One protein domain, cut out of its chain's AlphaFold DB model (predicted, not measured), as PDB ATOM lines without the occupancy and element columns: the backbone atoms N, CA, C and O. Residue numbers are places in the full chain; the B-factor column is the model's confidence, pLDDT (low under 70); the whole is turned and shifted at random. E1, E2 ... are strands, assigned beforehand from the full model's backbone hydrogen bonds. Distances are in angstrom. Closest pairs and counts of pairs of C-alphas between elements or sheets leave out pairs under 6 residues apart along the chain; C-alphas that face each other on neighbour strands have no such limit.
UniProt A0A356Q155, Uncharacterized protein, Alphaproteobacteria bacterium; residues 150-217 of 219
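What this domain is: This is residues 150 to 217 of the 219 residues of an uncharacterized protein of Alphaproteobacteria bacterium (UniProt A0A356Q155). Four small two-stranded hairpins, E3-E4, E5-E6, E7-E8 and E9-E10, are strung one after another along a rod, with the short strands E1 and E2 folding back on each other at the end before them. There is no single core: successive units meet through few close C-alphas. The printed part has 68 residues with ten named strands, E1 to E10 in order, and no named helix. The class is all strand, and each hairpin is an antiparallel sheet of two strands. The whole is loose, with a radius of gyration of the C-alphas of 15.4 A and spans of 50 by 21 by 17 A.

How they stand to each other: E1, residues 150 to 152, and E2, residues 155 to 158, meet only at a point, where the C-alphas of Val 151 and Trp 156 face each other at 4.1 A. E3, residues 162 to 165, and E4, residues 168 to 171, form an antiparallel hairpin at 137 degrees, with N 163 and O 170 within hydrogen-bond range at 2.9 A. The closest C-alphas of E2 and E4 are those of Cys 158 and Cys 169, 5.6 A apart. E5, residues 178 to 181, and E6, residues 184 to 187, form an antiparallel hairpin at 146 degrees, with N 179 and O 186 within range at 2.8 A. The closest C-alphas of E3 and E6 are those of Arg 163 and Asp 184, 5.4 A apart; E4 and E5 are apart. E7, residues 191 to 194, and E8, residues 197 to 200, form an antiparallel hairpin at 138 degrees, with N 192 and O 199 at 2.8 A. The closest C-alphas of E6 and E8 are those of Cys 187 and Cys 198, 5.6 A apart. E9, residues 207 to 210, and E10, residues 213 to 216, form an antiparallel hairpin at 142 degrees, with N 208 and O 215 at 2.8 A. The closest C-alphas of E7 and E10 are those of Gln 192 and Gly 213, 7.1 A apart; E8 and E9 are apart.

Where its parts are: E1 begins at C-alpha 150, (82.507, 27.652, 98.060), and measures 6.2 A from first to last C-alpha. E2 measures 10.4 A, E3 9.4 A, E4 9.8 A and E5 9.5 A. E6 measures 10.4 A and begins at C-alpha 184, (75.312, 33.806, 108.971). E7 measures 9.3 A, E8 9.9 A and E9 9.5 A. E10 measures 10.7 A and ends at C-alpha 216, (64.168, 40.522, 136.520).

The domain as a whole: The two C-alphas farthest apart are those of Asn 154 and Ser 205, at 50.5 A. The printed part has no cut and no long link; E4 to E5 and E8 to E9 are short links of 6 residues each, and the other links are tight. The mean pLDDT of the printed part is 89.7, and no printed residue is under 70.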
ATOM      1  N   VAL A 150      81.400  28.602  98.180       94.50
ATOM      2  CA  VAL A 150      82.507  27.652  98.060       94.50
ATOM      3  C   VAL A 150      81.973  26.235  98.240       94.50
ATOM      4  O   VAL A 150      81.166  25.982  99.132       94.50
ATOM      5  N   VAL A 151      82.420  25.308  97.390       94.81
ATOM      6  CA  VAL A 151      82.109  23.879  97.536       94.81
ATOM      7  C   VAL A 151      82.827  23.344  98.776       94.81
ATOM      8  O   VAL A 151      84.035  23.538  98.923       94.81
ATOM      9  N   ALA A 152      82.091  22.682  99.663       92.50
ATOM     10  CA  ALA A 152      82.595  22.116 100.904       92.50
ATOM     11  C   ALA A 152      81.936  20.753 101.156       92.50
ATOM     12  O   ALA A 152      80.722  20.654 101.310       92.50
ATOM     13  N   GLY A 153      82.743  19.688 101.196       92.00
ATOM     14  CA  GLY A 153      82.223  18.322 101.290       92.00
ATOM     15  C   GLY A 153      81.396  17.959 100.055       92.00
ATOM     16  O   GLY A 153      81.904  18.031  98.935       92.00
ATOM     17  N   ASN A 154      80.135  17.589 100.262       93.81
ATOM     18  CA  ASN A 154      79.163  17.248  99.219       93.81
ATOM     19  C   ASN A 154      78.040  18.297  99.112       93.81
ATOM     20  O   ASN A 154      76.957  17.991  98.624       93.81
ATOM     21  N   ASP A 155      78.313  19.531  99.539       92.69
ATOM     22  CA  ASP A 155      77.441  20.690  99.339       92.69
ATOM     23  C   ASP A 155      78.294  21.937  99.025       92.69
ATOM     24  O   ASP A 155      79.515  21.869  98.830       92.69
ATOM     25  N   TRP A 156      77.664  23.100  98.959       94.31
ATOM     26  CA  TRP A 156      78.307  24.400  98.974       94.31
ATOM     27  C   TRP A 156      77.826  25.209 100.175       94.31
ATOM     28  O   TRP A 156      76.698  25.088 100.642       94.31
ATOM     29  N   ARG A 157      78.695  26.093 100.655       93.69
ATOM     30  CA  ARG A 157      78.355  27.072 101.689       93.69
ATOM     31  C   ARG A 157      78.710  28.470 101.230       93.69
ATOM     32  O   ARG A 157      79.601  28.644 100.391       93.69
ATOM     33  N   CYS A 158      78.037  29.467 101.785       94.81
ATOM     34  CA  CYS A 158      78.379  30.843 101.474       94.81
ATOM     35  C   CYS A 158      79.753  31.202 102.045       94.81
ATOM     36  O   CYS A 158      80.222  30.663 103.050       94.81
ATOM     37  N   ARG A 159      80.451  32.098 101.350       93.94
ATOM     38  CA  ARG A 159      81.682  32.686 101.869       93.94
ATOM     39  C   ARG A 159      81.350  33.575 103.070       93.94
ATOM     40  O   ARG A 159      80.238  34.097 103.145       93.94
ATOM     41  N   PRO A 160      82.313  33.801 103.981       90.06
ATOM     42  CA  PRO A 160      82.101  34.711 105.094       90.06
ATOM     43  C   PRO A 160      81.581  36.081 104.642       90.06
ATOM     44  O   PRO A 160      82.125  36.661 103.701       90.06
ATOM     45  N   GLY A 161      80.536  36.583 105.304       89.19
ATOM     46  CA  GLY A 161      79.862  37.833 104.917       89.19
ATOM     47  C   GLY A 161      78.706  37.673 103.930       89.19
ATOM     48  O   GLY A 161      78.067  38.666 103.588       89.19
ATOM     49  N   PHE A 162      78.398  36.446 103.513       91.94
ATOM     50  CA  PHE A 162      77.243  36.122 102.685       91.94
ATOM     51  C   PHE A 162      76.406  35.044 103.360       91.94
ATOM     52  O   PHE A 162      76.960  34.174 104.024       91.94
ATOM     53  N   ARG A 163      75.092  35.078 103.146       90.06
ATOM     54  CA  ARG A 163      74.153  34.073 103.657       90.06
ATOM     55  C   ARG A 163      73.336  33.450 102.538       90.06
ATOM     56  O   ARG A 163      73.127  34.074 101.494       90.06
ATOM     57  N   LYS A 164      72.859  32.230 102.778       91.44
ATOM     58  CA  LYS A 164      72.041  31.474 101.828       91.44
ATOM     59  C   LYS A 164      70.637  32.078 101.740       91.44
ATOM     60  O   LYS A 164      69.966  32.242 102.756       91.44
ATOM     61  N   GLN A 165      70.198  32.400 100.529       90.88
ATOM     62  CA  GLN A 165      68.820  32.764 100.208       90.88
ATOM     63  C   GLN A 165      68.428  32.001  98.938       90.88
ATOM     64  O   GLN A 165      68.852  32.355  97.839       90.88
ATOM     65  N   GLY A 166      67.680  30.908  99.109       90.38
ATOM     66  CA  GLY A 166      67.450  29.931  98.040       90.38
ATOM     67  C   GLY A 166      68.770  29.339  97.533       90.38
ATOM     68  O   GLY A 166      69.605  28.898  98.327       90.38
ATOM     69  N   ASP A 167      68.973  29.405  96.217       92.06
ATOM     70  CA  ASP A 167      70.166  28.896  95.524       92.06
ATOM     71  C   ASP A 167      71.260  29.957  95.310       92.06
ATOM     72  O   ASP A 167      72.126  29.816  94.445       92.06
ATOM     73  N   ALA A 168      71.234  31.042  96.088       94.56
ATOM     74  CA  ALA A 168      72.202  32.127  95.990       94.56
ATOM     75  C   ALA A 168      72.792  32.514  97.350       94.56
ATOM     76  O   ALA A 168      72.183  32.330  98.407       94.56
ATOM     77  N   CYS A 169      73.987  33.104  97.302       95.31
ATOM     78  CA  CYS A 169      74.621  33.749  98.443       95.31
ATOM     79  C   CYS A 169      74.489  35.264  98.317       95.31
ATOM     80  O   CYS A 169      75.156  35.894  97.489       95.31
ATOM     81  N   ILE A 170      73.639  35.847  99.161       91.94
ATOM     82  CA  ILE A 170      73.430  37.295  99.230       91.94
ATOM     83  C   ILE A 170      74.320  37.908 100.308       91.94
ATOM     84  O   ILE A 170      74.593  37.282 101.335       91.94
ATOM     85  N   ALA A 171      74.800  39.130 100.074       90.38
ATOM     86  CA  ALA A 171      75.638  39.831 101.038       90.38
ATOM     87  C   ALA A 171      74.854  40.118 102.325       90.38
ATOM     88  O   ALA A 171      73.700  40.548 102.285       90.38
ATOM     89  N   ILE A 172      75.494  39.903 103.471       86.19
ATOM     90  CA  ILE A 172      74.956  40.318 104.762       86.19
ATOM     91  C   ILE A 172      75.336  41.783 104.956       86.19
ATOM     92  O   ILE A 172      76.506  42.112 105.158       86.19
ATOM     93  N   THR A 173      74.352  42.675 104.907       81.56
ATOM     94  CA  THR A 173      74.579  44.094 105.185       81.56
ATOM     95  C   THR A 173      74.968  44.261 106.644       81.56
ATOM     96  O   THR A 173      74.183  43.935 107.523       81.56
ATOM     97  N   ALA A 174      76.168  44.768 106.925       74.75
ATOM     98  CA  ALA A 174      76.561  45.063 108.297       74.75
ATOM     99  C   ALA A 174      75.637  46.140 108.889       74.75
ATOM    100  O   ALA A 174      75.462  47.209 108.308       74.75
ATOM    101  N   SER A 175      75.077  45.868 110.064       75.69
ATOM    102  CA  SER A 175      74.301  46.842 110.827       75.69
ATOM    103  C   SER A 175      74.762  46.879 112.283       75.69
ATOM    104  O   SER A 175      75.441  45.970 112.770       75.69
ATOM    105  N   ALA A 176      74.392  47.943 112.997       80.31
ATOM    106  CA  ALA A 176      74.721  48.095 114.412       80.31
ATOM    107  C   ALA A 176      74.032  47.055 115.316       80.31
ATOM    108  O   ALA A 176      74.445  46.905 116.462       80.31
ATOM    109  N   SER A 177      73.019  46.332 114.823       82.44
ATOM    110  CA  SER A 177      72.208  45.389 115.603       82.44
ATOM    111  C   SER A 177      72.658  43.926 115.502       82.44
ATOM    112  O   SER A 177      72.268  43.116 116.342       82.44
ATOM    113  N   HIS A 178      73.531  43.567 114.553       84.62
ATOM    114  CA  HIS A 178      74.071  42.204 114.433       84.62
ATOM    115  C   HIS A 178      75.580  42.161 114.173       84.62
ATOM    116  O   HIS A 178      76.243  43.166 113.905       84.62
ATOM    117  N   VAL A 179      76.146  40.963 114.282       86.31
ATOM    118  CA  VAL A 179      77.540  40.656 113.971       86.31
ATOM    119  C   VAL A 179      77.585  39.479 113.005       86.31
ATOM    120  O   VAL A 179      76.859  38.504 113.177       86.31
ATOM    121  N   ILE A 180      78.428  39.573 111.981       86.06
ATOM    122  CA  ILE A 180      78.605  38.509 110.987       86.06
ATOM    123  C   ILE A 180      79.471  37.401 111.596       86.06
ATOM    124  O   ILE A 180      80.517  37.676 112.192       86.06
ATOM    125  N   ARG A 181      79.038  36.147 111.454       84.56
ATOM    126  CA  ARG A 181      79.729  34.949 111.939       84.56
ATOM    127  C   ARG A 181      79.656  33.865 110.867       84.56
ATOM    128  O   ARG A 181      78.645  33.196 110.722       84.56
ATOM    129  N   GLY A 182      80.756  33.683 110.136       84.44
ATOM    130  CA  GLY A 182      80.787  32.730 109.027       84.44
ATOM    131  C   GLY A 182      79.819  33.149 107.920       84.44
ATOM    132  O   GLY A 182      79.883  34.288 107.454       84.44
ATOM    133  N   ASP A 183      78.959  32.221 107.516       83.69
ATOM    134  CA  ASP A 183      77.907  32.369 106.507       83.69
ATOM    135  C   ASP A 183      76.539  32.797 107.075       83.69
ATOM    136  O   ASP A 183      75.525  32.751 106.377       83.69
ATOM    137  N   ASP A 184      76.505  33.252 108.329       85.06
ATOM    138  CA  ASP A 184      75.312  33.806 108.971       85.06
ATOM    139  C   ASP A 184      75.665  35.038 109.830       85.06
ATOM    140  O   ASP A 184      76.798  35.541 109.850       85.06
ATOM    141  N   TRP A 185      74.673  35.567 110.534       87.38
ATOM    142  CA  TRP A 185      74.798  36.661 111.476       87.38
ATOM    143  C   TRP A 185      74.041  36.371 112.771       87.38
ATOM    144  O   TRP A 185      72.987  35.744 112.791       87.38
ATOM    145  N   ASN A 186      74.569  36.905 113.869       88.50
ATOM    146  CA  ASN A 186      73.948  36.834 115.186       88.50
ATOM    147  C   ASN A 186      73.596  38.232 115.675       88.50
ATOM    148  O   ASN A 186      74.389  39.164 115.507       88.50
ATOM    149  N   CYS A 187      72.445  38.375 116.329       90.38
ATOM    150  CA  CYS A 187      72.101  39.628 116.987       90.38
ATOM    151  C   CYS A 187      73.106  39.959 118.086       90.38
ATOM    152  O   CYS A 187      73.554  39.091 118.838       90.38
ATOM    153  N   ARG A 188      73.461  41.239 118.178       89.94
ATOM    154  CA  ARG A 188      74.270  41.754 119.282       89.94
ATOM    155  C   ARG A 188      73.465  41.704 120.578       89.94
ATOM    156  O   ARG A 188      72.239  41.621 120.556       89.94
ATOM    157  N   ALA A 189      74.167  41.764 121.707       88.94
ATOM    158  CA  ALA A 189      73.518  41.838 123.010       88.94
ATOM    159  C   ALA A 189      72.541  43.027 123.062       88.94
ATOM    160  O   ALA A 189      72.843  44.097 122.531       88.94
ATOM    161  N   GLY A 190      71.370  42.819 123.663       89.44
ATOM    162  CA  GLY A 190      70.275  43.795 123.655       89.44
ATOM    163  C   GLY A 190      69.384  43.767 122.407       89.44
ATOM    164  O   GLY A 190      68.411  44.516 122.353       89.44
ATOM    165  N   TYR A 191      69.665  42.894 121.434       92.56
ATOM    166  CA  TYR A 191      68.807  42.655 120.272       92.56
ATOM    167  C   TYR A 191      68.372  41.189 120.204       92.56
ATOM    168  O   TYR A 191      69.148  40.290 120.525       92.56
ATOM    169  N   GLN A 192      67.157  40.939 119.732       91.19
ATOM    170  CA  GLN A 192      66.614  39.603 119.486       91.19
ATOM    171  C   GLN A 192      66.376  39.383 117.991       91.19
ATOM    172  O   GLN A 192      66.073  40.328 117.256       91.19
ATOM    173  N   ARG A 193      66.532  38.136 117.531       89.12
ATOM    174  CA  ARG A 193      66.316  37.780 116.126       89.12
ATOM    175  C   ARG A 193      64.823  37.605 115.876       89.12
ATOM    176  O   ARG A 193      64.217  36.695 116.427       89.12
ATOM    177  N   ILE A 194      64.265  38.463 115.032       88.62
ATOM    178  CA  ILE A 194      62.893  38.368 114.538       88.62
ATOM    179  C   ILE A 194      62.990  38.138 113.037       88.62
ATOM    180  O   ILE A 194      63.399  39.035 112.301       88.62
ATOM    181  N   GLU A 195      62.670  36.916 112.609       85.88
ATOM    182  CA  GLU A 195      62.820  36.460 111.224       85.88
ATOM    183  C   GLU A 195      64.239  36.742 110.692       85.88
ATOM    184  O   GLU A 195      65.213  36.065 111.043       85.88
ATOM    185  N   ASP A 196      64.348  37.783 109.870       83.50
ATOM    186  CA  ASP A 196      65.532  38.158 109.124       83.50
ATOM    187  C   ASP A 196      66.108  39.522 109.530       83.50
ATOM    188  O   ASP A 196      66.805  40.186 108.760       83.50
ATOM    189  N   ARG A 197      65.802  39.964 110.756       85.94
ATOM    190  CA  ARG A 197      66.332  41.194 111.350       85.94
ATOM    191  C   ARG A 197      66.582  41.051 112.849       85.94
ATOM    192  O   ARG A 197      66.076  40.147 113.513       85.94
ATOM    193  N   CYS A 198      67.368  41.979 113.377       90.81
ATOM    194  CA  CYS A 198      67.565  42.144 114.811       90.81
ATOM    195  C   CYS A 198      66.751  43.327 115.311       90.81
ATOM    196  O   CYS A 198      67.011  44.466 114.919       90.81
ATOM    197  N   GLU A 199      65.806  43.052 116.200       91.19
ATOM    198  CA  GLU A 199      65.000  44.072 116.866       91.19
ATOM    199  C   GLU A 199      65.531  44.319 118.275       91.19
ATOM    200  O   GLU A 199      65.966  43.387 118.955       91.19
ATOM    201  N   ALA A 200      65.540  45.580 118.705       92.12
ATOM    202  CA  ALA A 200      65.970  45.932 120.051       92.12
ATOM    203  C   ALA A 200      64.999  45.337 121.079       92.12
ATOM    204  O   ALA A 200      63.781  45.394 120.913       92.12
ATOM    205  N   ILE A 201      65.543  44.763 122.146       92.88
ATOM    206  CA  ILE A 201      64.746  44.165 123.214       92.88
ATOM    207  C   ILE A 201      64.143  45.287 124.059       92.88
ATOM    208  O   ILE A 201      64.866  46.093 124.645       92.88
ATOM    209  N   SER A 202      62.814  45.314 124.154       92.94
ATOM    210  CA  SER A 202      62.111  46.196 125.085       92.94
ATOM    211  C   SER A 202      62.180  45.606 126.491       92.94
ATOM    212  O   SER A 202      61.569  44.574 126.764       92.94
ATOM    213  N   VAL A 203      62.925  46.258 127.383       90.94
ATOM    214  CA  VAL A 203      63.099  45.817 128.772       90.94
ATOM    215  C   VAL A 203      61.990  46.415 129.643       90.94
ATOM    216  O   VAL A 203      61.857  47.640 129.671       90.94
ATOM    217  N   PRO A 204      61.191  45.596 130.355       91.12
ATOM    218  CA  PRO A 204      60.197  46.095 131.303       91.12
ATOM    219  C   PRO A 204      60.828  46.864 132.472       91.12
ATOM    220  O   PRO A 204      62.020  46.730 132.761       91.12
ATOM    221  N   SER A 205      60.014  47.628 133.206       91.62
ATOM    222  CA  SER A 205      60.446  48.165 134.498       91.62
ATOM    223  C   SER A 205      60.852  47.018 135.432       91.62
ATOM    224  O   SER A 205      60.210  45.972 135.469       91.62
ATOM    225  N   HIS A 206      61.938  47.219 136.183       91.31
ATOM    226  CA  HIS A 206      62.534  46.224 137.088       91.31
ATOM    227  C   HIS A 206      63.208  45.000 136.423       91.31
ATOM    228  O   HIS A 206      63.312  43.936 137.038       91.31
ATOM    229  N   ALA A 207      63.743  45.161 135.212       93.19
ATOM    230  CA  ALA A 207      64.558  44.153 134.536       93.19
ATOM    231  C   ALA A 207      65.884  44.719 133.984       93.19
ATOM    232  O   ALA A 207      66.047  45.933 133.849       93.19
ATOM    233  N   TYR A 208      66.827  43.832 133.650       91.00
ATOM    234  CA  TYR A 208      68.104  44.145 132.994       91.00
ATOM    235  C   TYR A 208      68.382  43.201 131.811       91.00
ATOM    236  O   TYR A 208      67.903  42.067 131.787       91.00
ATOM    237  N   ILE A 209      69.148  43.661 130.812       92.00
ATOM    238  CA  ILE A 209      69.522  42.859 129.631       92.00
ATOM    239  C   ILE A 209      70.507  41.754 130.012       92.00
ATOM    240  O   ILE A 209      71.515  42.011 130.671       92.00
ATOM    241  N   THR A 210      70.265  40.540 129.512       91.75
ATOM    242  CA  THR A 210      71.180  39.397 129.628       91.75
ATOM    243  C   THR A 210      71.334  38.747 128.248       91.75
ATOM    244  O   THR A 210      70.414  38.145 127.700       91.75
ATOM    245  N   GLY A 211      72.486  38.957 127.601       88.44
ATOM    246  CA  GLY A 211      72.716  38.487 126.228       88.44
ATOM    247  C   GLY A 211      71.667  39.009 125.232       88.44
ATOM    248  O   GLY A 211      71.563  40.216 125.009       88.44
ATOM    249  N   ASN A 212      70.902  38.091 124.634       90.62
ATOM    250  CA  ASN A 212      69.797  38.367 123.705       90.62
ATOM    251  C   ASN A 212      68.411  38.244 124.378       90.62
ATOM    252  O   ASN A 212      67.412  38.018 123.699       90.62
ATOM    253  N   GLY A 213      68.351  38.386 125.705       89.88
ATOM    254  CA  GLY A 213      67.129  38.426 126.504       89.88
ATOM    255  C   GLY A 213      67.215  39.461 127.628       89.88
ATOM    256  O   GLY A 213      68.082  40.339 127.637       89.88
ATOM    257  N   TRP A 214      66.308  39.360 128.593       93.31
ATOM    258  CA  TRP A 214      66.316  40.161 129.814       93.31
ATOM    259  C   TRP A 214      65.947  39.294 131.019       93.31
ATOM    260  O   TRP A 214      65.398  38.202 130.880       93.31
ATOM    261  N   SER A 215      66.285  39.756 132.217       93.88
ATOM    262  CA  SER A 215      65.957  39.085 133.475       93.88
ATOM    263  C   SER A 215      65.503  40.104 134.509       93.88
ATOM    264  O   SER A 215      65.931  41.258 134.480       93.88
ATOM    265  N   CYS A 216      64.617  39.686 135.410       94.50
ATOM    266  CA  CYS A 216      64.168  40.522 136.520       94.50
ATOM    267  C   CYS A 216      65.334  40.818 137.470       94.50
ATOM    268  O   CYS A 216      66.228  39.983 137.639       94.50
ATOM    269  N   TYR A 217      65.310  41.979 138.128       93.25
ATOM    270  CA  TYR A 217      66.199  42.191 139.268       93.25
ATOM    271  C   TYR A 217      65.911  41.145 140.357       93.25
ATOM    272  O   TYR A 217      64.743  40.844 140.605       93.25
TER     273      TYR A 217